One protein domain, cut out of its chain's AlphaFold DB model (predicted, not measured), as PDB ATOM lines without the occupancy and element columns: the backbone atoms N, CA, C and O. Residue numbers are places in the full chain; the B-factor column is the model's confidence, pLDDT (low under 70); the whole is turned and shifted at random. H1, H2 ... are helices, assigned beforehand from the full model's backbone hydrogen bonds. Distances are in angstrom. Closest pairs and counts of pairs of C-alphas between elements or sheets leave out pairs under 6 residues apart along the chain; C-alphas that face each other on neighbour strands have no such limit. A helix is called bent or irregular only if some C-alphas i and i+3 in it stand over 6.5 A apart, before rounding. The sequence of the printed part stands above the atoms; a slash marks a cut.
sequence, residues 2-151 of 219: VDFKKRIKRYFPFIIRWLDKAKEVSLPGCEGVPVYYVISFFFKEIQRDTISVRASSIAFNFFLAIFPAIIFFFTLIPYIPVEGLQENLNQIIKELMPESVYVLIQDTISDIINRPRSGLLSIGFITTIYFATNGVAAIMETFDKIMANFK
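What this domain is: This is residues 2 to 151 of the 219 residues of an uncharacterized protein of Bacteroidetes bacterium SW_11_45_7 (UniProt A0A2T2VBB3). Two long helices, H4 and H7, lie side by side in opposite directions as a beam, and at one end of it the helical hairpin of H5 and H6 stands crosswise to H4. At the other end of H4 the short helix H3 leads away to H2 and H1, a loosely joined arm that turns off to the same side as the hairpin, like the second leg of a bracket. The printed part has 150 residues with seven named helices, H1 to H7 in chain order, and no named strand; the class is all helix. It is extended, with a radius of gyration of the C-alphas of 27.1 A, and spans 72 by 48 by 28 A, only just elongated.

How they stand to each other: Start at H4, residues 49 to 79, which has a kink of 27 degrees near residue 69. H7, residues 118 to 144, touches it at a shallow tilt of 22 degrees, opposite ways; look at Pro 68 and Gly 124, their closest C-alphas, 4.7 A apart. With residues 74 to 78 alone, H4 touches residues 112 to 114 of H6, residues 99 to 114, about perpendicular at 81 degrees; the closest C-alphas, of Pro 78 and Asn 114, are 5.3 A apart. H6 forms a hairpin with H5, residues 85 to 96: they touch at a shallow tilt of 21 degrees, opposite ways, with the C-alphas of Lys 94 and Tyr 102 closest at 6.4 A. H4 and H5 are only just apart, their closest C-alphas at 8.3 A. Go back to Ile 46 in H3, residues 35 to 46: its C-alpha is 7.3 A from that of Ser 52, the closest pair of H3 and H4, which are close but not clearly touching. H3 touches H2, residues 13 to 24, about perpendicular at 79 degrees, with Lys 23 and Tyr 36 the closest C-alphas at 5.3 A. H1, residues 2 to 11, is close to H2 but not clearly touching; C-alphas 9 and 16 are closest at 6.5 A. Every O i to N i+4 pair is within hydrogen-bond range in H3, H5 and H7, against 3 of 6 in H1, 7 of 8 in H2, 22 of 27 in H4 and 9 of 12 in H6.

Where its parts are: Find C-alpha 49 at (0.086, 28.736, 2.026); from there H4 runs 46.0 A to C-alpha 79 at (-3.720, 41.229, 46.125). H4 is only just irregular, with C-alphas 75 and 78 6.6 A apart; H6, 21.0 A long, is irregular, with C-alphas 104 and 107 7.8 A apart. H7 runs 38.6 A and ends at C-alpha 144, (-6.792, 16.772, 13.702).

The domain as a whole: The C-alphas of Val 2 and Glu 83 are the two farthest apart, at 75.7 A. The printed part has no cut and no long link. Residues 143 to 151 stand free. Mean pLDDT of the printed part is 81.4; look for values under 70 at residues 2 to 10, 12 to 13, 15 to 24, 28, 30 and 146 to 151.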
ATOM      1  N   VAL A   2      18.053  20.485 -17.373       55.00
ATOM      2  CA  VAL A   2      19.509  20.257 -17.536       55.00
ATOM      3  C   VAL A   2      20.364  21.528 -17.338       55.00
ATOM      4  O   VAL A   2      21.433  21.449 -16.731       55.00
ATOM      5  N   ASP A   3      19.879  22.709 -17.738       55.53
ATOM      6  CA  ASP A   3      20.649  23.964 -17.625       55.53
ATOM      7  C   ASP A   3      20.785  24.517 -16.198       55.53
ATOM      8  O   ASP A   3      21.815  25.095 -15.839       55.53
ATOM      9  N   PHE A   4      19.786  24.290 -15.341       63.66
ATOM     10  CA  PHE A   4      19.790  24.783 -13.959       63.66
ATOM     11  C   PHE A   4      20.862  24.083 -13.107       63.66
ATOM     12  O   PHE A   4      21.617  24.732 -12.381       63.66
ATOM     13  N   LYS A   5      21.010  22.758 -13.275       58.12
ATOM     14  CA  LYS A   5      22.030  21.958 -12.572       58.12
ATOM     15  C   LYS A   5      23.450  22.380 -12.974       58.12
ATOM     16  O   LYS A   5      24.344  22.415 -12.132       58.12
ATOM     17  N   LYS A   6      23.652  22.752 -14.246       61.59
ATOM     18  CA  LYS A   6      24.940  23.229 -14.780       61.59
ATOM     19  C   LYS A   6      25.334  24.602 -14.224       61.59
ATOM     20  O   LYS A   6      26.503  24.795 -13.895       61.59
ATOM     21  N   ARG A   7      24.376  25.527 -14.069       61.41
ATOM     22  CA  ARG A   7      24.618  26.860 -13.483       61.41
ATOM     23  C   ARG A   7      24.983  26.797 -11.998       61.41
ATOM     24  O   ARG A   7      25.962  27.416 -11.595       61.41
ATOM     25  N   ILE A   8      24.271  25.996 -11.206       65.62
ATOM     26  CA  ILE A   8      24.548  25.845  -9.765       65.62
ATOM     27  C   ILE A   8      25.899  25.162  -9.515       65.62
ATOM     28  O   ILE A   8      26.637  25.574  -8.620       65.62
ATOM     29  N   LYS A   9      26.277  24.179 -10.348       62.16
ATOM     30  CA  LYS A   9      27.564  23.463 -10.229       62.16
ATOM     31  C   LYS A   9      28.772  24.385 -10.342       62.16
ATOM     32  O   LYS A   9      29.817  24.086  -9.774       62.16
ATOM     33  N   ARG A  10      28.622  25.485 -11.081       65.62
ATOM     34  CA  ARG A  10      29.682  26.462 -11.326       65.62
ATOM     35  C   ARG A  10      29.925  27.388 -10.131       65.62
ATOM     36  O   ARG A  10      31.071  27.741  -9.902       65.62
ATOM     37  N   TYR A  11      28.880  27.751  -9.385       70.25
ATOM     38  CA  TYR A  11      28.995  28.659  -8.236       70.25
ATOM     39  C   TYR A  11      29.221  27.930  -6.904       70.25
ATOM     40  O   TYR A  11      29.962  28.423  -6.063       70.25
ATOM     41  N   PHE A  12      28.630  26.744  -6.710       69.75
ATOM     42  CA  PHE A  12      28.717  26.008  -5.442       69.75
ATOM     43  C   PHE A  12      28.986  24.507  -5.660       69.75
ATOM     44  O   PHE A  12      28.095  23.670  -5.478       69.75
ATOM     45  N   PRO A  13      30.223  24.126  -6.031       66.00
ATOM     46  CA  PRO A  13      30.578  22.732  -6.308       66.00
ATOM     47  C   PRO A  13      30.474  21.832  -5.066       66.00
ATOM     48  O   PRO A  13      30.171  20.645  -5.188       66.00
ATOM     49  N   PHE A  14      30.666  22.396  -3.868       70.19
ATOM     50  CA  PHE A  14      30.522  21.678  -2.601       70.19
ATOM     51  C   PHE A  14      29.066  21.256  -2.357       70.19
ATOM     52  O   PHE A  14      28.812  20.087  -2.085       70.19
ATOM     53  N   ILE A  15      28.100  22.158  -2.567       67.06
ATOM     54  CA  ILE A  15      26.671  21.898  -2.324       67.06
ATOM     55  C   ILE A  15      26.171  20.715  -3.154       67.06
ATOM     56  O   ILE A  15      25.482  19.853  -2.621       67.06
ATOM     57  N   ILE A  16      26.560  20.616  -4.430       67.56
ATOM     58  CA  ILE A  16      26.137  19.503  -5.299       67.56
ATOM     59  C   ILE A  16      26.684  18.160  -4.813       67.56
ATOM     60  O   ILE A  16      25.971  17.163  -4.852       67.56
ATOM     61  N   ARG A  17      27.921  18.139  -4.308       66.56
ATOM     62  CA  ARG A  17      28.565  16.924  -3.798       66.56
ATOM     63  C   ARG A  17      27.847  16.380  -2.556       66.56
ATOM     64  O   ARG A  17      27.664  15.173  -2.434       66.56
ATOM     65  N   TRP A  18      27.380  17.268  -1.679       67.44
ATOM     66  CA  TRP A  18      26.524  16.909  -0.544       67.44
ATOM     67  C   TRP A  18      25.107  16.522  -0.973       67.44
ATOM     68  O   TRP A  18      24.535  15.596  -0.406       67.44
ATOM     69  N   LEU A  19      24.561  17.174  -1.999       66.50
ATOM     70  CA  LEU A  19      23.241  16.875  -2.556       66.50
ATOM     71  C   LEU A  19      23.164  15.478  -3.178       66.50
ATOM     72  O   LEU A  19      22.155  14.799  -3.026       66.50
ATOM     73  N   ASP A  20      24.210  15.065  -3.893       67.94
ATOM     74  CA  ASP A  20      24.276  13.739  -4.505       67.94
ATOM     75  C   ASP A  20      24.503  12.660  -3.424       67.94
ATOM     76  O   ASP A  20      23.804  11.651  -3.422       67.94
ATOM     77  N   LYS A  21      25.320  12.934  -2.394       66.38
ATOM     78  CA  LYS A  21      25.468  12.048  -1.221       66.38
ATOM     79  C   LYS A  21      24.166  11.913  -0.410       66.38
ATOM     80  O   LYS A  21      23.825  10.831   0.049       66.38
ATOM     81  N   ALA A  22      23.385  12.989  -0.288       62.25
ATOM     82  CA  ALA A  22      22.076  12.985   0.374       62.25
ATOM     83  C   ALA A  22      20.974  12.242  -0.411       62.25
ATOM     84  O   ALA A  22      19.898  11.989   0.133       62.25
ATOM     85  N   LYS A  23      21.211  11.909  -1.688       64.88
ATOM     86  CA  LYS A  23      20.312  11.062  -2.490       64.88
ATOM     87  C   LYS A  23      20.601   9.569  -2.344       64.88
ATOM     88  O   LYS A  23      19.727   8.769  -2.650       64.88
ATOM     89  N   GLU A  24      21.796   9.211  -1.890       69.50
ATOM     90  CA  GLU A  24      22.225   7.819  -1.710       69.50
ATOM     91  C   GLU A  24      22.072   7.352  -0.258       69.50
ATOM     92  O   GLU A  24      21.869   6.171   0.002       69.50
ATOM     93  N   VAL A  25      22.127   8.279   0.702       71.75
ATOM     94  CA  VAL A  25      21.938   7.966   2.119       71.75
ATOM     95  C   VAL A  25      20.443   7.914   2.437       71.75
ATOM     96  O   VAL A  25      19.769   8.945   2.490       71.75
ATOM     97  N   SER A  26      19.926   6.709   2.666       70.12
ATOM     98  CA  SER A  26      18.614   6.467   3.273       70.12
ATOM     99  C   SER A  26      18.777   6.243   4.778       70.12
ATOM    100  O   SER A  26      19.557   5.385   5.195       70.12
ATOM    101  N   LEU A  27      18.048   7.002   5.599       70.00
ATOM    102  CA  LEU A  27      18.053   6.818   7.053       70.00
ATOM    103  C   LEU A  27      17.372   5.485   7.427       70.00
ATOM    104  O   LEU A  27      16.328   5.158   6.848       70.00
ATOM    105  N   PRO A  28      17.919   4.721   8.394       64.06
ATOM    106  CA  PRO A  28      17.262   3.518   8.894       64.06
ATOM    107  C   PRO A  28      15.918   3.906   9.532       64.06
ATOM    108  O   PRO A  28      15.882   4.673  10.489       64.06
ATOM    109  N   GLY A  29      14.811   3.421   8.956       71.94
ATOM    110  CA  GLY A  29      13.435   3.740   9.370       71.94
ATOM    111  C   GLY A  29      12.584   4.495   8.336       71.94
ATOM    112  O   GLY A  29      11.370   4.544   8.487       71.94
ATOM    113  N   CYS A  30      13.173   5.032   7.259       62.66
ATOM    114  CA  CYS A  30      12.446   5.783   6.220       62.66
ATOM    115  C   CYS A  30      12.077   4.951   4.973       62.66
ATOM    116  O   CYS A  30      12.120   5.492   3.875       62.66
ATOM    117  N   GLU A  31      11.779   3.651   5.106       74.38
ATOM    118  CA  GLU A  31      11.393   2.743   3.992       74.38
ATOM    119  C   GLU A  31      12.285   2.826   2.723       74.38
ATOM    120  O   GLU A  31      11.850   2.522   1.617       74.38
ATOM    121  N   GLY A  32      13.553   3.242   2.852       75.38
ATOM    122  CA  GLY A  32      14.467   3.413   1.711       75.38
ATOM    123  C   GLY A  32      14.302   4.723   0.924       75.38
ATOM    124  O   GLY A  32      14.905   4.880  -0.136       75.38
ATOM    125  N   VAL A  33      13.532   5.692   1.426       79.62
ATOM    126  CA  VAL A  33      13.382   7.013   0.802       79.62
ATOM    127  C   VAL A  33      14.661   7.849   1.005       79.62
ATOM    128  O   VAL A  33      15.115   8.008   2.143       79.62
ATOM    129  N   PRO A  34      15.242   8.433  -0.063       83.56
ATOM    130  CA  PRO A  34      16.408   9.304   0.051       83.56
ATOM    131  C   PRO A  34      16.150  10.536   0.922       83.56
ATOM    132  O   PRO A  34      15.127  11.210   0.763       83.56
ATOM    133  N   VAL A  35      17.120  10.911   1.761       78.69
ATOM    134  CA  VAL A  35      17.039  12.104   2.632       78.69
ATOM    135  C   VAL A  35      16.758  13.378   1.830       78.69
ATOM    136  O   VAL A  35      15.966  14.221   2.253       78.69
ATOM    137  N   TYR A  36      17.331  13.497   0.629       80.31
ATOM    138  CA  TYR A  36      17.031  14.599  -0.287       80.31
ATOM    139  C   TYR A  36      15.528  14.739  -0.581       80.31
ATOM    140  O   TYR A  36      15.005  15.855  -0.592       80.31
ATOM    141  N   TYR A  37      14.825  13.624  -0.799       81.38
ATOM    142  CA  TYR A  37      13.397  13.655  -1.104       81.38
ATOM    143  C   TYR A  37      12.595  14.123   0.111       81.38
ATOM    144  O   TYR A  37      11.785  15.032  -0.033       81.38
ATOM    145  N   VAL A  38      12.900  13.605   1.306       85.06
ATOM    146  CA  VAL A  38      12.254  14.016   2.565       85.06
ATOM    147  C   VAL A  38      12.429  15.515   2.817       85.06
ATOM    148  O   VAL A  38      11.450  16.217   3.054       85.06
ATOM    149  N   ILE A  39      13.658  16.026   2.701       83.81
ATOM    150  CA  ILE A  39      13.955  17.449   2.913       83.81
ATOM    151  C   ILE A  39      13.247  18.309   1.861       83.81
ATOM    152  O   ILE A  39      12.602  19.299   2.200       83.81
ATOM    153  N   SER A  40      13.322  17.933   0.581       83.62
ATOM    154  CA  SER A  40      12.665  18.691  -0.492       83.62
ATOM    155  C   SER A  40      11.137  18.686  -0.370       83.62
ATOM    156  O   SER A  40      10.504  19.715  -0.600       83.62
ATOM    157  N   PHE A  41      10.549  17.560   0.045       84.69
ATOM    158  CA  PHE A  41       9.125  17.427   0.327       84.69
ATOM    159  C   PHE A  41       8.719  18.302   1.515       84.69
ATOM    160  O   PHE A  41       7.758  19.054   1.409       84.69
ATOM    161  N   PHE A  42       9.494  18.280   2.600       85.31
ATOM    162  CA  PHE A  42       9.257  19.098   3.786       85.31
ATOM    163  C   PHE A  42       9.273  20.601   3.471       85.31
ATOM    164  O   PHE A  42       8.317  21.301   3.791       85.31
ATOM    165  N   PHE A  43      10.301  21.098   2.773       85.56
ATOM    166  CA  PHE A  43      10.356  22.509   2.368       85.56
ATOM    167  C   PHE A  43       9.220  22.893   1.415       85.56
ATOM    168  O   PHE A  43       8.676  23.991   1.521       85.56
ATOM    169  N   LYS A  44       8.831  21.993   0.505       85.25
ATOM    170  CA  LYS A  44       7.703  22.219  -0.405       85.25
ATOM    171  C   LYS A  44       6.367  22.269   0.338       85.25
ATOM    172  O   LYS A  44       5.511  23.068  -0.024       85.25
ATOM    173  N   GLU A  45       6.195  21.447   1.371       81.75
ATOM    174  CA  GLU A  45       4.990  21.444   2.199       81.75
ATOM    175  C   GLU A  45       4.931  22.676   3.118       81.75
ATOM    176  O   GLU A  45       3.867  23.274   3.241       81.75
ATOM    177  N   ILE A  46       6.069  23.139   3.664       83.12
ATOM    178  CA  ILE A  46       6.171  24.414   4.406       83.12
ATOM    179  C   ILE A  46       5.774  25.607   3.533       83.12
ATOM    180  O   ILE A  46       5.085  26.508   4.004       83.12
ATOM    181  N   GLN A  47       6.201  25.619   2.266       81.88
ATOM    182  CA  GLN A  47       5.851  26.680   1.319       81.88
ATOM    183  C   GLN A  47       4.383  26.649   0.885       81.88
ATOM    184  O   GLN A  47       3.942  27.573   0.206       81.88
ATOM    185  N   ARG A  48       3.601  25.625   1.253       80.75
ATOM    186  CA  ARG A  48       2.160  25.688   1.022       80.75
ATOM    187  C   ARG A  48       1.541  26.733   1.940       80.75
ATOM    188  O   ARG A  48       1.632  26.641   3.165       80.75
ATOM    189  N   ASP A  49       0.791  27.649   1.335       72.06
ATOM    190  CA  ASP A  49       0.086  28.736   2.026       72.06
ATOM    191  C   ASP A  49      -0.793  28.246   3.189       72.06
ATOM    192  O   ASP A  49      -0.999  28.946   4.178       72.06
ATOM    193  N   THR A  50      -1.270  27.000   3.129       78.62
ATOM    194  CA  THR A  50      -2.127  26.407   4.159       78.62
ATOM    195  C   THR A  50      -1.451  26.221   5.518       78.62
ATOM    196  O   THR A  50      -2.165  26.257   6.522       78.62
ATOM    197  N   ILE A  51      -0.130  26.013   5.588       84.06
ATOM    198  CA  ILE A  51       0.592  25.876   6.866       84.06
ATOM    199  C   ILE A  51       0.878  27.257   7.451       84.06
ATOM    200  O   ILE A  51       0.558  27.505   8.615       84.06
ATOM    201  N   SER A  52       1.401  28.170   6.629       86.31
ATOM    202  CA  SER A  52       1.725  29.538   7.048       86.31
ATOM    203  C   SER A  52       0.491  30.286   7.571       86.31
ATOM    204  O   SER A  52       0.522  30.856   8.662       86.31
ATOM    205  N   VAL A  53      -0.649  30.197   6.875       88.12
ATOM    206  CA  VAL A  53      -1.902  30.844   7.308       88.12
ATOM    207  C   VAL A  53      -2.394  30.305   8.657       88.12
ATOM    208  O   VAL A  53      -2.853  31.075   9.504       88.12
ATOM    209  N   ARG A  54      -2.270  28.995   8.910       85.81
ATOM    210  CA  ARG A  54      -2.665  28.402  10.201       85.81
ATOM    211  C   ARG A  54      -1.724  28.797  11.329       85.81
ATOM    212  O   ARG A  54      -2.203  29.140  12.406       85.81
ATOM    213  N   ALA A  55      -0.415  28.785  11.079       88.44
ATOM    214  CA  ALA A  55       0.582  29.220  12.052       88.44
ATOM    215  C   ALA A  55       0.359  30.687  12.454       88.44
ATOM    216  O   ALA A  55       0.324  30.996  13.644       88.44
ATOM    217  N   SER A  56       0.092  31.561  11.480       91.31
ATOM    218  CA  SER A  56      -0.247  32.968  11.718       91.31
ATOM    219  C   SER A  56      -1.521  33.130  12.551       91.31
ATOM    220  O   SER A  56      -1.544  33.937  13.477       91.31
ATOM    221  N   SER A  57      -2.565  32.333  12.292       90.12
ATOM    222  CA  SER A  57      -3.795  32.345  13.103       90.12
ATOM    223  C   SER A  57      -3.539  31.922  14.556       90.12
ATOM    224  O   SER A  57      -4.036  32.554  15.491       90.12
ATOM    225  N   ILE A  58      -2.719  30.889  14.770       91.62
ATOM    226  CA  ILE A  58      -2.327  30.439  16.113       91.62
ATOM    227  C   ILE A  58      -1.560  31.553  16.839       91.62
ATOM    228  O   ILE A  58      -1.938  31.934  17.948       91.62
ATOM    229  N   ALA A  59      -0.527  32.114  16.203       92.56
ATOM    230  CA  ALA A  59       0.290  33.184  16.773       92.56
ATOM    231  C   ALA A  59      -0.540  34.431  17.107       92.56
ATOM    232  O   ALA A  59      -0.381  35.006  18.181       92.56
ATOM    233  N   PHE A  60      -1.476  34.809  16.233       91.38
ATOM    234  CA  PHE A  60      -2.373  35.940  16.454       91.38
ATOM    235  C   PHE A  60      -3.273  35.744  17.681       91.38
ATOM    236  O   PHE A  60      -3.413  36.659  18.489       91.38
ATOM    237  N   ASN A  61      -3.835  34.546  17.877       90.56
ATOM    238  CA  ASN A  61      -4.639  34.255  19.069       90.56
ATOM    239  C   ASN A  61      -3.811  34.341  20.360       90.56
ATOM    240  O   ASN A  61      -4.287  34.898  21.348       90.56
ATOM    241  N   PHE A  62      -2.570  33.839  20.354       89.06
ATOM    242  CA  PHE A  62      -1.671  33.985  21.504       89.06
ATOM    243  C   PHE A  62      -1.280  35.441  21.750       89.06
ATOM    244  O   PHE A  62      -1.307  35.884  22.894       89.06
ATOM    245  N   PHE A  63      -0.991  36.203  20.695       93.38
ATOM    246  CA  PHE A  63      -0.684  37.626  20.793       93.38
ATOM    247  C   PHE A  63      -1.844  38.423  21.403       93.38
ATOM    248  O   PHE A  63      -1.636  39.214  22.319       93.38
ATOM    249  N   LEU A  64      -3.082  38.156  20.979       92.31
ATOM    250  CA  LEU A  64      -4.264  38.763  21.593       92.31
ATOM    251  C   LEU A  64      -4.446  38.361  23.062       92.31
ATOM    252  O   LEU A  64      -4.951  39.163  23.840       92.31
ATOM    253  N   ALA A  65      -4.013  37.161  23.462       91.19
ATOM    254  CA  ALA A  65      -4.048  36.719  24.857       91.19
ATOM    255  C   ALA A  65      -3.032  37.451  25.755       91.19
ATOM    256  O   ALA A  65      -3.251  37.526  26.963       91.19
ATOM    257  N   ILE A  66      -1.955  38.016  25.192       91.56
ATOM    258  CA  ILE A  66      -0.924  38.730  25.963       91.56
ATOM    259  C   ILE A  66      -1.496  39.994  26.613       91.56
ATOM    260  O   ILE A  66      -1.219  40.241  27.783       91.56
ATOM    261  N   PHE A  67      -2.324  40.778  25.912       92.81
ATOM    262  CA  PHE A  67      -2.842  42.031  26.481       92.81
ATOM    263  C   PHE A  67      -3.698  41.810  27.739       92.81
ATOM    264  O   PHE A  67      -3.388  42.404  28.775       92.81
ATOM    265  N   PRO A  68      -4.731  40.941  27.722       90.12
ATOM    266  CA  PRO A  68      -5.501  40.637  28.922       90.12
ATOM    267  C   PRO A  68      -4.654  39.966  30.008       90.12
ATOM    268  O   PRO A  68      -4.902  40.214  31.187       90.12
ATOM    269  N   ALA A  69      -3.638  39.176  29.633       90.56
ATOM    270  CA  ALA A  69      -2.749  38.528  30.595       90.56
ATOM    271  C   ALA A  69      -1.907  39.554  31.360       90.56
ATOM    272  O   ALA A  69      -1.819  39.482  32.581       90.56
ATOM    273  N   ILE A  70      -1.336  40.542  30.667       90.88
ATOM    274  CA  ILE A  70      -0.573  41.629  31.292       90.88
ATOM    275  C   ILE A  70      -1.456  42.406  32.275       90.88
ATOM    276  O   ILE A  70      -1.051  42.650  33.409       90.88
ATOM    277  N   ILE A  71      -2.686  42.745  31.873       90.00
ATOM    278  CA  ILE A  71      -3.648  43.433  32.749       90.00
ATOM    279  C   ILE A  71      -3.972  42.572  33.974       90.00
ATOM    280  O   ILE A  71      -3.981  43.073  35.099       90.00
ATOM    281  N   PHE A  72      -4.209  41.275  33.774       89.62
ATOM    282  CA  PHE A  72      -4.441  40.328  34.857       89.62
ATOM    283  C   PHE A  72      -3.257  40.289  35.835       89.62
ATOM    284  O   PHE A  72      -3.467  40.413  37.037       89.62
ATOM    285  N   PHE A  73      -2.018  40.207  35.345       86.94
ATOM    286  CA  PHE A  73      -0.835  40.199  36.205       86.94
ATOM    287  C   PHE A  73      -0.655  41.508  36.977       86.94
ATOM    288  O   PHE A  73      -0.441  41.454  38.184       86.94
ATOM    289  N   PHE A  74      -0.804  42.676  36.341       86.62
ATOM    290  CA  PHE A  74      -0.705  43.959  37.049       86.62
ATOM    291  C   PHE A  74      -1.788  44.122  38.112       86.62
ATOM    292  O   PHE A  74      -1.512  44.578  39.216       86.62
ATOM    293  N   THR A  75      -3.020  43.714  37.806       88.69
ATOM    294  CA  THR A  75      -4.130  43.796  38.762       88.69
ATOM    295  C   THR A  75      -4.038  42.762  39.880       88.69
ATOM    296  O   THR A  75      -4.701  42.948  40.895       88.69
ATOM    297  N   LEU A  76      -3.217  41.716  39.729       87.56
ATOM    298  CA  LEU A  76      -2.947  40.714  40.760       87.56
ATOM    299  C   LEU A  76      -1.970  41.221  41.834       87.56
ATOM    300  O   LEU A  76      -2.110  40.831  42.988       87.56
ATOM    301  N   ILE A  77      -1.024  42.102  41.481       86.56
ATOM    302  CA  ILE A  77       0.000  42.653  42.395       86.56
ATOM    303  C   ILE A  77      -0.585  43.160  43.731       86.56
ATOM    304  O   ILE A  77      -0.135  42.666  44.767       86.56
ATOM    305  N   PRO A  78      -1.595  44.060  43.764       85.81
ATOM    306  CA  PRO A  78      -2.150  44.581  45.022       85.81
ATOM    307  C   PRO A  78      -2.806  43.514  45.912       85.81
ATOM    308  O   PRO A  78      -3.055  43.770  47.087       85.81
ATOM    309  N   TYR A  79      -3.116  42.331  45.372       85.31
ATOM    310  CA  TYR A  79      -3.720  41.229  46.125       85.31
ATOM    311  C   TYR A  79      -2.698  40.301  46.782       85.31
ATOM    312  O   TYR A  79      -3.113  39.402  47.507       85.31
ATOM    313  N   ILE A  80      -1.397  40.469  46.528       83.44
ATOM    314  CA  ILE A  80      -0.346  39.632  47.112       83.44
ATOM    315  C   ILE A  80       0.104  40.267  48.439       83.44
ATOM    316  O   ILE A  80       0.797  41.285  48.413       83.44
ATOM    317  N   PRO A  81      -0.245  39.690  49.607       76.94
ATOM    318  CA  PRO A  81       0.113  40.250  50.905       76.94
ATOM    319  C   PRO A  81       1.547  39.848  51.276       76.94
ATOM    320  O   PRO A  81       1.765  38.992  52.130       76.94
ATOM    321  N   VAL A  82       2.536  40.423  50.595       77.69
ATOM    322  CA  VAL A  82       3.957  40.246  50.923       77.69
ATOM    323  C   VAL A  82       4.483  41.552  51.502       77.69
ATOM    324  O   VAL A  82       4.468  42.588  50.838       77.69
ATOM    325  N   GLU A  83       4.949  41.491  52.747       76.88
ATOM    326  CA  GLU A  83       5.525  42.636  53.452       76.88
ATOM    327  C   GLU A  83       6.698  43.228  52.652       76.88
ATOM    328  O   GLU A  83       7.611  42.515  52.235       76.88
ATOM    329  N   GLY A  84       6.648  44.538  52.387       78.19
ATOM    330  CA  GLY A  84       7.696  45.263  51.657       78.19
ATOM    331  C   GLY A  84       7.772  44.999  50.147       78.19
ATOM    332  O   GLY A  84       8.642  45.563  49.488       78.19
ATOM    333  N   LEU A  85       6.881  44.187  49.556       79.62
ATOM    334  CA  LEU A  85       6.875  43.953  48.103       79.62
ATOM    335  C   LEU A  85       6.655  45.253  47.317       79.62
ATOM    336  O   LEU A  85       7.305  45.475  46.301       79.62
ATOM    337  N   GLN A  86       5.757  46.110  47.801       81.75
ATOM    338  CA  GLN A  86       5.376  47.365  47.149       81.75
ATOM    339  C   GLN A  86       6.540  48.367  47.164       81.75
ATOM    340  O   GLN A  86       6.932  48.858  46.106       81.75
ATOM    341  N   GLU A  87       7.167  48.590  48.326       83.38
ATOM    342  CA  GLU A  87       8.403  49.374  48.457       83.38
ATOM    343  C   GLU A  87       9.531  48.847  47.566       83.38
ATOM    344  O   GLU A  87      10.146  49.629  46.840       83.38
ATOM    345  N   ASN A  88       9.784  47.533  47.576       85.00
ATOM    346  CA  ASN A  88      10.845  46.929  46.771       85.00
ATOM    347  C   ASN A  88      10.594  47.127  45.269       85.00
ATOM    348  O   ASN A  88      11.511  47.474  44.527       85.00
ATOM    349  N   LEU A  89       9.349  46.950  44.810       83.94
ATOM    350  CA  LEU A  89       8.974  47.196  43.416       83.94
ATOM    351  C   LEU A  89       9.156  48.671  43.035       83.94
ATOM    352  O   LEU A  89       9.724  48.956  41.982       83.94
ATOM    353  N   ASN A  90       8.736  49.602  43.895       84.19
ATOM    354  CA  ASN A  90       8.919  51.037  43.664       84.19
ATOM    355  C   ASN A  90      10.403  51.422  43.582       84.19
ATOM    356  O   ASN A  90      10.783  52.200  42.705       84.19
ATOM    357  N   GLN A  91      11.252  50.858  44.447       86.12
ATOM    358  CA  GLN A  91      12.700  51.082  44.410       86.12
ATOM    359  C   GLN A  91      13.320  50.577  43.104       86.12
ATOM    360  O   GLN A  91      14.022  51.336  42.440       86.12
ATOM    361  N   ILE A  92      12.990  49.352  42.681       85.62
ATOM    362  CA  ILE A  92      13.485  48.782  41.418       85.62
ATOM    363  C   ILE A  92      13.078  49.659  40.228       85.62
ATOM    364  O   ILE A  92      13.891  49.945  39.352       85.62
ATOM    365  N   ILE A  93      11.826  50.122  40.186       85.88
ATOM    366  CA  ILE A  93      11.348  50.987  39.100       85.88
ATOM    367  C   ILE A  93      12.100  52.323  39.095       85.88
ATOM    368  O   ILE A  93      12.468  52.811  38.025       85.88
ATOM    369  N   LYS A  94      12.360  52.897  40.275       86.38
ATOM    370  CA  LYS A  94      13.121  54.143  40.418       86.38
ATOM    371  C   LYS A  94      14.573  53.995  39.952       86.38
ATOM    372  O   LYS A  94      15.112  54.933  39.381       86.38
ATOM    373  N   GLU A  95      15.195  52.836  40.160       88.38
ATOM    374  CA  GLU A  95      16.560  52.547  39.693       88.38
ATOM    375  C   GLU A  95      16.642  52.303  38.178       88.38
ATOM    376  O   GLU A  95      17.648  52.631  37.550       88.38
ATOM    377  N   LEU A  96      15.587  51.749  37.573       89.38
ATOM    378  CA  LEU A  96      15.539  51.457  36.136       89.38
ATOM    379  C   LEU A  96      15.251  52.686  35.264       89.38
ATOM    380  O   LEU A  96      15.489  52.641  34.055       89.38
ATOM    381  N   MET A  97      14.709  53.764  35.837       86.94
ATOM    382  CA  MET A  97      14.243  54.931  35.087       86.94
ATOM    383  C   MET A  97      15.018  56.209  35.434       86.94
ATOM    384  O   MET A  97      15.327  56.448  36.598       86.94
ATOM    385  N   PRO A  98      15.273  57.097  34.452       87.50
ATOM    386  CA  PRO A  98      15.729  58.453  34.736       87.50
ATOM    387  C   PRO A  98      14.716  59.204  35.609       87.50
ATOM    388  O   PRO A  98      13.505  59.105  35.394       87.50
ATOM    389  N   GLU A  99      15.208  60.011  36.548       87.06
ATOM    390  CA  GLU A  99      14.378  60.702  37.546       87.06
ATOM    391  C   GLU A  99      13.261  61.558  36.918       87.06
ATOM    392  O   GLU A  99      12.126  61.557  37.395       87.06
ATOM    393  N   SER A 100      13.545  62.218  35.790       88.44
ATOM    394  CA  SER A 100      12.579  63.054  35.064       88.44
ATOM    395  C   SER A 100      11.351  62.286  34.568       88.44
ATOM    396  O   SER A 100      10.264  62.854  34.493       88.44
ATOM    397  N   VAL A 101      11.506  61.000  34.245       88.69
ATOM    398  CA  VAL A 101      10.403  60.128  33.820       88.69
ATOM    399  C   VAL A 101       9.651  59.608  35.038       88.69
ATOM    400  O   VAL A 101       8.423  59.596  35.034       88.69
ATOM    401  N   TYR A 102      10.374  59.231  36.096       87.44
ATOM    402  CA  TYR A 102       9.782  58.695  37.320       87.44
ATOM    403  C   TYR A 102       8.799  59.682  37.961       87.44
ATOM    404  O   TYR A 102       7.665  59.306  38.251       87.44
ATOM    405  N   VAL A 103       9.178  60.956  38.099       87.62
ATOM    406  CA  VAL A 103       8.314  61.994  38.698       87.62
ATOM    407  C   VAL A 103       6.999  62.174  37.926       87.62
ATOM    408  O   VAL A 103       5.971  62.466  38.529       87.62
ATOM    409  N   LEU A 104       6.997  61.954  36.608       89.44
ATOM    410  CA  LEU A 104       5.793  62.086  35.780       89.44
ATOM    411  C   LEU A 104       4.807  60.921  35.949       89.44
ATOM    412  O   LEU A 104       3.612  61.110  35.728       89.44
ATOM    413  N   ILE A 105       5.282  59.721  36.300       89.94
ATOM    414  CA  ILE A 105       4.458  58.497  36.316       89.94
ATOM    415  C   ILE A 105       4.340  57.831  37.693       89.94
ATOM    416  O   ILE A 105       3.567  56.882  37.827       89.94
ATOM    417  N   GLN A 106       5.058  58.313  38.715       87.19
ATOM    418  CA  GLN A 106       5.095  57.722  40.060       87.19
ATOM    419  C   GLN A 106       3.698  57.507  40.661       87.19
ATOM    420  O   GLN A 106       3.433  56.450  41.228       87.19
ATOM    421  N   ASP A 107       2.782  58.460  40.468       88.56
ATOM    422  CA  ASP A 107       1.429  58.389  41.020       88.56
ATOM    423  C   ASP A 107       0.628  57.287  40.322       88.56
ATOM    424  O   ASP A 107      -0.100  56.535  40.962       88.56
ATOM    425  N   THR A 108       0.832  57.119  39.011       86.94
ATOM    426  CA  THR A 108       0.194  56.051  38.228       86.94
ATOM    427  C   THR A 108       0.729  54.679  38.633       86.94
ATOM    428  O   THR A 108      -0.041  53.728  38.753       86.94
ATOM    429  N   ILE A 109       2.038  54.565  38.862       85.50
ATOM    430  CA  ILE A 109       2.668  53.314  39.298       85.50
ATOM    431  C   ILE A 109       2.204  52.940  40.708       85.50
ATOM    432  O   ILE A 109       1.768  51.808  40.920       85.50
ATOM    433  N   SER A 110       2.209  53.898  41.637       86.25
ATOM    434  CA  SER A 110       1.694  53.712  42.995       86.25
ATOM    435  C   SER A 110       0.222  53.289  42.983       86.25
ATOM    436  O   SER A 110      -0.150  52.332  43.660       86.25
ATOM    437  N   ASP A 111      -0.608  53.913  42.143       87.38
ATOM    438  CA  ASP A 111      -2.017  53.542  41.986       87.38
ATOM    439  C   ASP A 111      -2.207  52.110  41.467       87.38
ATOM    440  O   ASP A 111      -3.128  51.415  41.901       87.38
ATOM    441  N   ILE A 112      -1.366  51.652  40.536       85.38
ATOM    442  CA  ILE A 112      -1.428  50.282  40.001       85.38
ATOM    443  C   ILE A 112      -1.008  49.260  41.065       85.38
ATOM    444  O   ILE A 112      -1.629  48.202  41.171       85.38
ATOM    445  N   ILE A 113       0.025  49.572  41.851       84.12
ATOM    446  CA  ILE A 113       0.598  48.658  42.848       84.12
ATOM    447  C   ILE A 113      -0.267  48.576  44.113       84.12
ATOM    448  O   ILE A 113      -0.402  47.496  44.685       84.12
ATOM    449  N   ASN A 114      -0.869  49.690  44.537       84.56
ATOM    450  CA  ASN A 114      -1.537  49.790  45.837       84.56
ATOM    451  C   ASN A 114      -3.060  49.660  45.764       84.56
ATOM    452  O   ASN A 114      -3.696  49.321  46.764       84.56
ATOM    453  N   ARG A 115      -3.681  49.937  44.608       85.75
ATOM    454  CA  ARG A 115      -5.142  50.017  44.507       85.75
ATOM    455  C   ARG A 115      -5.734  48.759  43.855       85.75
ATOM    456  O   ARG A 115      -5.621  48.588  42.639       85.75
ATOM    457  N   PRO A 116      -6.428  47.888  44.612       83.56
ATOM    458  CA  PRO A 116      -7.013  46.672  44.057       83.56
ATOM    459  C   PRO A 116      -8.176  46.995  43.109       83.56
ATOM    460  O   PRO A 116      -9.098  47.738  43.449       83.56
ATOM    461  N   ARG A 117      -8.157  46.407  41.906       85.50
ATOM    462  CA  ARG A 117      -9.203  46.569  40.879       85.50
ATOM    463  C   ARG A 117      -9.828  45.219  40.515       85.50
ATOM    464  O   ARG A 117      -9.498  44.621  39.491       85.50
ATOM    465  N   SER A 118     -10.777  44.763  41.331       85.19
ATOM    466  CA  SER A 118     -11.410  43.433  41.215       85.19
ATOM    467  C   SER A 118     -12.134  43.190  39.884       85.19
ATOM    468  O   SER A 118     -12.096  42.079  39.347       85.19
ATOM    469  N   GLY A 119     -12.760  44.231  39.325       87.75
ATOM    470  CA  GLY A 119     -13.440  44.154  38.029       87.75
ATOM    471  C   GLY A 119     -12.473  43.857  36.883       87.75
ATOM    472  O   GLY A 119     -12.720  42.961  36.078       87.75
ATOM    473  N   LEU A 120     -11.333  44.553  36.851       87.31
ATOM    474  CA  LEU A 120     -10.306  44.350  35.826       87.31
ATOM    475  C   LEU A 120      -9.610  42.997  35.977       87.31
ATOM    476  O   LEU A 120      -9.330  42.360  34.966       87.31
ATOM    477  N   LEU A 121      -9.393  42.537  37.214       89.00
ATOM    478  CA  LEU A 121      -8.817  41.219  37.486       89.00
ATOM    479  C   LEU A 121      -9.690  40.103  36.894       89.00
ATOM    480  O   LEU A 121      -9.206  39.256  36.146       89.00
ATOM    481  N   SER A 122     -10.993  40.134  37.184       92.38
ATOM    482  CA  SER A 122     -11.942  39.113  36.720       92.38
ATOM    483  C   SER A 122     -12.098  39.120  35.197       92.38
ATOM    484  O   SER A 122     -12.051  38.066  34.562       92.38
ATOM    485  N   ILE A 123     -12.247  40.308  34.599       92.44
ATOM    486  CA  ILE A 123     -12.372  40.457  33.143       92.44
ATOM    487  C   ILE A 123     -11.078  40.013  32.458       92.44
ATOM    488  O   ILE A 123     -11.124  39.188  31.550       92.44
ATOM    489  N   GLY A 124      -9.922  40.487  32.932       90.62
ATOM    490  CA  GLY A 124      -8.613  40.107  32.406       90.62
ATOM    491  C   GLY A 124      -8.396  38.598  32.452       90.62
ATOM    492  O   GLY A 124      -7.995  38.006  31.451       90.62
ATOM    493  N   PHE A 125      -8.752  37.952  33.563       90.69
ATOM    494  CA  PHE A 125      -8.665  36.500  33.714       90.69
ATOM    495  C   PHE A 125      -9.530  35.747  32.691       90.69
ATOM    496  O   PHE A 125      -9.026  34.889  31.960       90.69
ATOM    497  N   ILE A 126     -10.818  36.094  32.586       93.06
ATOM    498  CA  ILE A 126     -11.757  35.430  31.667       93.06
ATOM    499  C   ILE A 126     -11.319  35.629  30.212       93.06
ATOM    500  O   ILE A 126     -11.281  34.674  29.433       93.06
ATOM    501  N   THR A 127     -10.957  36.856  29.841       91.69
ATOM    502  CA  THR A 127     -10.552  37.194  28.474       91.69
ATOM    503  C   THR A 127      -9.220  36.534  28.102       91.69
ATOM    504  O   THR A 127      -9.094  36.015  26.992       91.69
ATOM    505  N   THR A 128      -8.260  36.454  29.031       92.38
ATOM    506  CA  THR A 128      -6.996  35.722  28.832       92.38
ATOM    507  C   THR A 128      -7.258  34.252  28.537       92.38
ATOM    508  O   THR A 128      -6.778  33.722  27.535       92.38
ATOM    509  N   ILE A 129      -8.060  33.589  29.379       92.38
ATOM    510  CA  ILE A 129      -8.398  32.173  29.201       92.38
ATOM    511  C   ILE A 129      -9.118  31.951  27.875       92.38
ATOM    512  O   ILE A 129      -8.839  30.969  27.187       92.38
ATOM    513  N   TYR A 130     -10.019  32.856  27.492       92.25
ATOM    514  CA  TYR A 130     -10.747  32.768  26.233       92.25
ATOM    515  C   TYR A 130      -9.803  32.790  25.020       92.25
ATOM    516  O   TYR A 130      -9.859  31.879  24.190       92.25
ATOM    517  N   PHE A 131      -8.904  33.777  24.932       91.81
ATOM    518  CA  PHE A 131      -7.956  33.883  23.817       91.81
ATOM    519  C   PHE A 131      -6.923  32.752  23.815       91.81
ATOM    520  O   PHE A 131      -6.667  32.162  22.762       91.81
ATOM    521  N   ALA A 132      -6.405  32.366  24.985       91.81
ATOM    522  CA  ALA A 132      -5.484  31.238  25.109       91.81
ATOM    523  C   ALA A 132      -6.140  29.918  24.666       91.81
ATOM    524  O   ALA A 132      -5.553  29.154  23.897       91.81
ATOM    525  N   THR A 133      -7.396  29.686  25.067       93.81
ATOM    526  CA  THR A 133      -8.165  28.500  24.659       93.81
ATOM    527  C   THR A 133      -8.385  28.466  23.149       93.81
ATOM    528  O   THR A 133      -8.296  27.395  22.548       93.81
ATOM    529  N   ASN A 134      -8.635  29.615  22.511       91.50
ATOM    530  CA  ASN A 134      -8.763  29.689  21.054       91.50
ATOM    531  C   ASN A 134      -7.438  29.354  20.345       91.50
ATOM    532  O   ASN A 134      -7.453  28.617  19.358       91.50
ATOM    533  N   GLY A 135      -6.297  29.813  20.871       90.25
ATOM    534  CA  GLY A 135      -4.971  29.452  20.352       90.25
ATOM    535  C   GLY A 135      -4.701  27.945  20.421       90.25
ATOM    536  O   GLY A 135      -4.333  27.327  19.421       90.25
ATOM    537  N   VAL A 136      -4.972  27.320  21.572       92.69
ATOM    538  CA  VAL A 136      -4.826  25.863  21.754       92.69
ATOM    539  C   VAL A 136      -5.812  25.079  20.879       92.69
ATOM    540  O   VAL A 136      -5.443  24.058  20.297       92.69
ATOM    541  N   ALA A 137      -7.045  25.561  20.718       91.62
ATOM    542  CA  ALA A 137      -8.026  24.942  19.829       91.62
ATOM    543  C   ALA A 137      -7.575  24.964  18.356       91.62
ATOM    544  O   ALA A 137      -7.738  23.964  17.659       91.62
ATOM    545  N   ALA A 138      -6.957  26.056  17.895       88.88
ATOM    546  CA  ALA A 138      -6.412  26.161  16.539       88.88
ATOM    547  C   ALA A 138      -5.236  25.191  16.301       88.88
ATOM    548  O   ALA A 138      -5.114  24.600  15.221       88.88
ATOM    549  N   ILE A 139      -4.403  24.966  17.324       89.81
ATOM    550  CA  ILE A 139      -3.363  23.928  17.299       89.81
ATOM    551  C   ILE A 139      -4.005  22.543  17.153       89.81
ATOM    552  O   ILE A 139      -3.635  21.782  16.258       89.81
ATOM    553  N   MET A 140      -5.004  22.232  17.986       88.75
ATOM    554  CA  MET A 140      -5.719  20.954  17.921       88.75
ATOM    555  C   MET A 140      -6.354  20.716  16.548       88.75
ATOM    556  O   MET A 140      -6.215  19.631  15.994       88.75
ATOM    557  N   GLU A 141      -7.012  21.721  15.970       84.44
ATOM    558  CA  GLU A 141      -7.620  21.614  14.640       84.44
ATOM    559  C   GLU A 141      -6.574  21.356  13.546       84.44
ATOM    560  O   GLU A 141      -6.811  20.591  12.605       84.44
ATOM    561  N   THR A 142      -5.392  21.958  13.685       83.25
ATOM    562  CA  THR A 142      -4.288  21.753  12.748       83.25
ATOM    563  C   THR A 142      -3.792  20.309  12.778       83.25
ATOM    564  O   THR A 142      -3.611  19.730  11.706       83.25
ATOM    565  N   PHE A 143      -3.654  19.708  13.965       81.50
ATOM    566  CA  PHE A 143      -3.268  18.302  14.117       81.50
ATOM    567  C   PHE A 143      -4.374  17.326  13.695       81.50
ATOM    568  O   PHE A 143      -4.097  16.374  12.965       81.50
ATOM    569  N   ASP A 144      -5.629  17.591  14.074       79.69
ATOM    570  CA  ASP A 144      -6.792  16.772  13.702       79.69
ATOM    571  C   ASP A 144      -6.902  16.614  12.175       79.69
ATOM    572  O   ASP A 144      -7.223  15.538  11.676       79.69
ATOM    573  N   LYS A 145      -6.619  17.680  11.412       70.25
ATOM    574  CA  LYS A 145      -6.733  17.679   9.945       70.25
ATOM    575  C   LYS A 145      -5.646  16.865   9.234       70.25
ATOM    576  O   LYS A 145      -5.813  16.547   8.060       70.25
ATOM    577  N   ILE A 146      -4.546  16.539   9.912       68.94
ATOM    578  CA  ILE A 146      -3.452  15.733   9.345       68.94
ATOM    579  C   ILE A 146      -3.759  14.230   9.480       68.94
ATOM    580  O   ILE A 146      -3.279  13.425   8.685       68.94
ATOM    581  N   MET A 147      -4.597  13.832  10.444       66.25
ATOM    582  CA  MET A 147      -4.887  12.425  10.722       66.25
ATOM    583  C   MET A 147      -6.137  11.928   9.979       66.25
ATOM    584  O   MET A 147      -7.264  12.294  10.305       66.25
ATOM    585  N   ALA A 148      -5.946  11.023   9.014       58.59
ATOM    586  CA  ALA A 148      -7.008  10.515   8.135       58.59
ATOM    587  C   ALA A 148      -8.155   9.762   8.851       58.59
ATOM    588  O   ALA A 148      -9.276   9.748   8.353       58.59
ATOM    589  N   ASN A 149      -7.903   9.179  10.032       60.12
ATOM    590  CA  ASN A 149      -8.870   8.352  10.774       60.12
ATOM    591  C   ASN A 149      -9.476   9.042  12.013       60.12
ATOM    592  O   ASN A 149     -10.004   8.373  12.906       60.12
ATOM    593  N   PHE A 150      -9.407  10.374  12.119       61.06
ATOM    594  CA  PHE A 150      -9.924  11.067  13.302       61.06
ATOM    595  C   PHE A 150     -11.463  11.122  13.321       61.06
ATOM    596  O   PHE A 150     -12.110  11.751  12.481       61.06
ATOM    597  N   LYS A 151     -12.069  10.472  14.323       60.09
ATOM    598  CA  LYS A 151     -13.518  10.492  14.590       60.09
ATOM    599  C   LYS A 151     -13.987  11.948  14.753       60.09
ATOM    600  O   LYS A 151     -13.419  12.683  15.565       60.09
TER     601      LYS A 151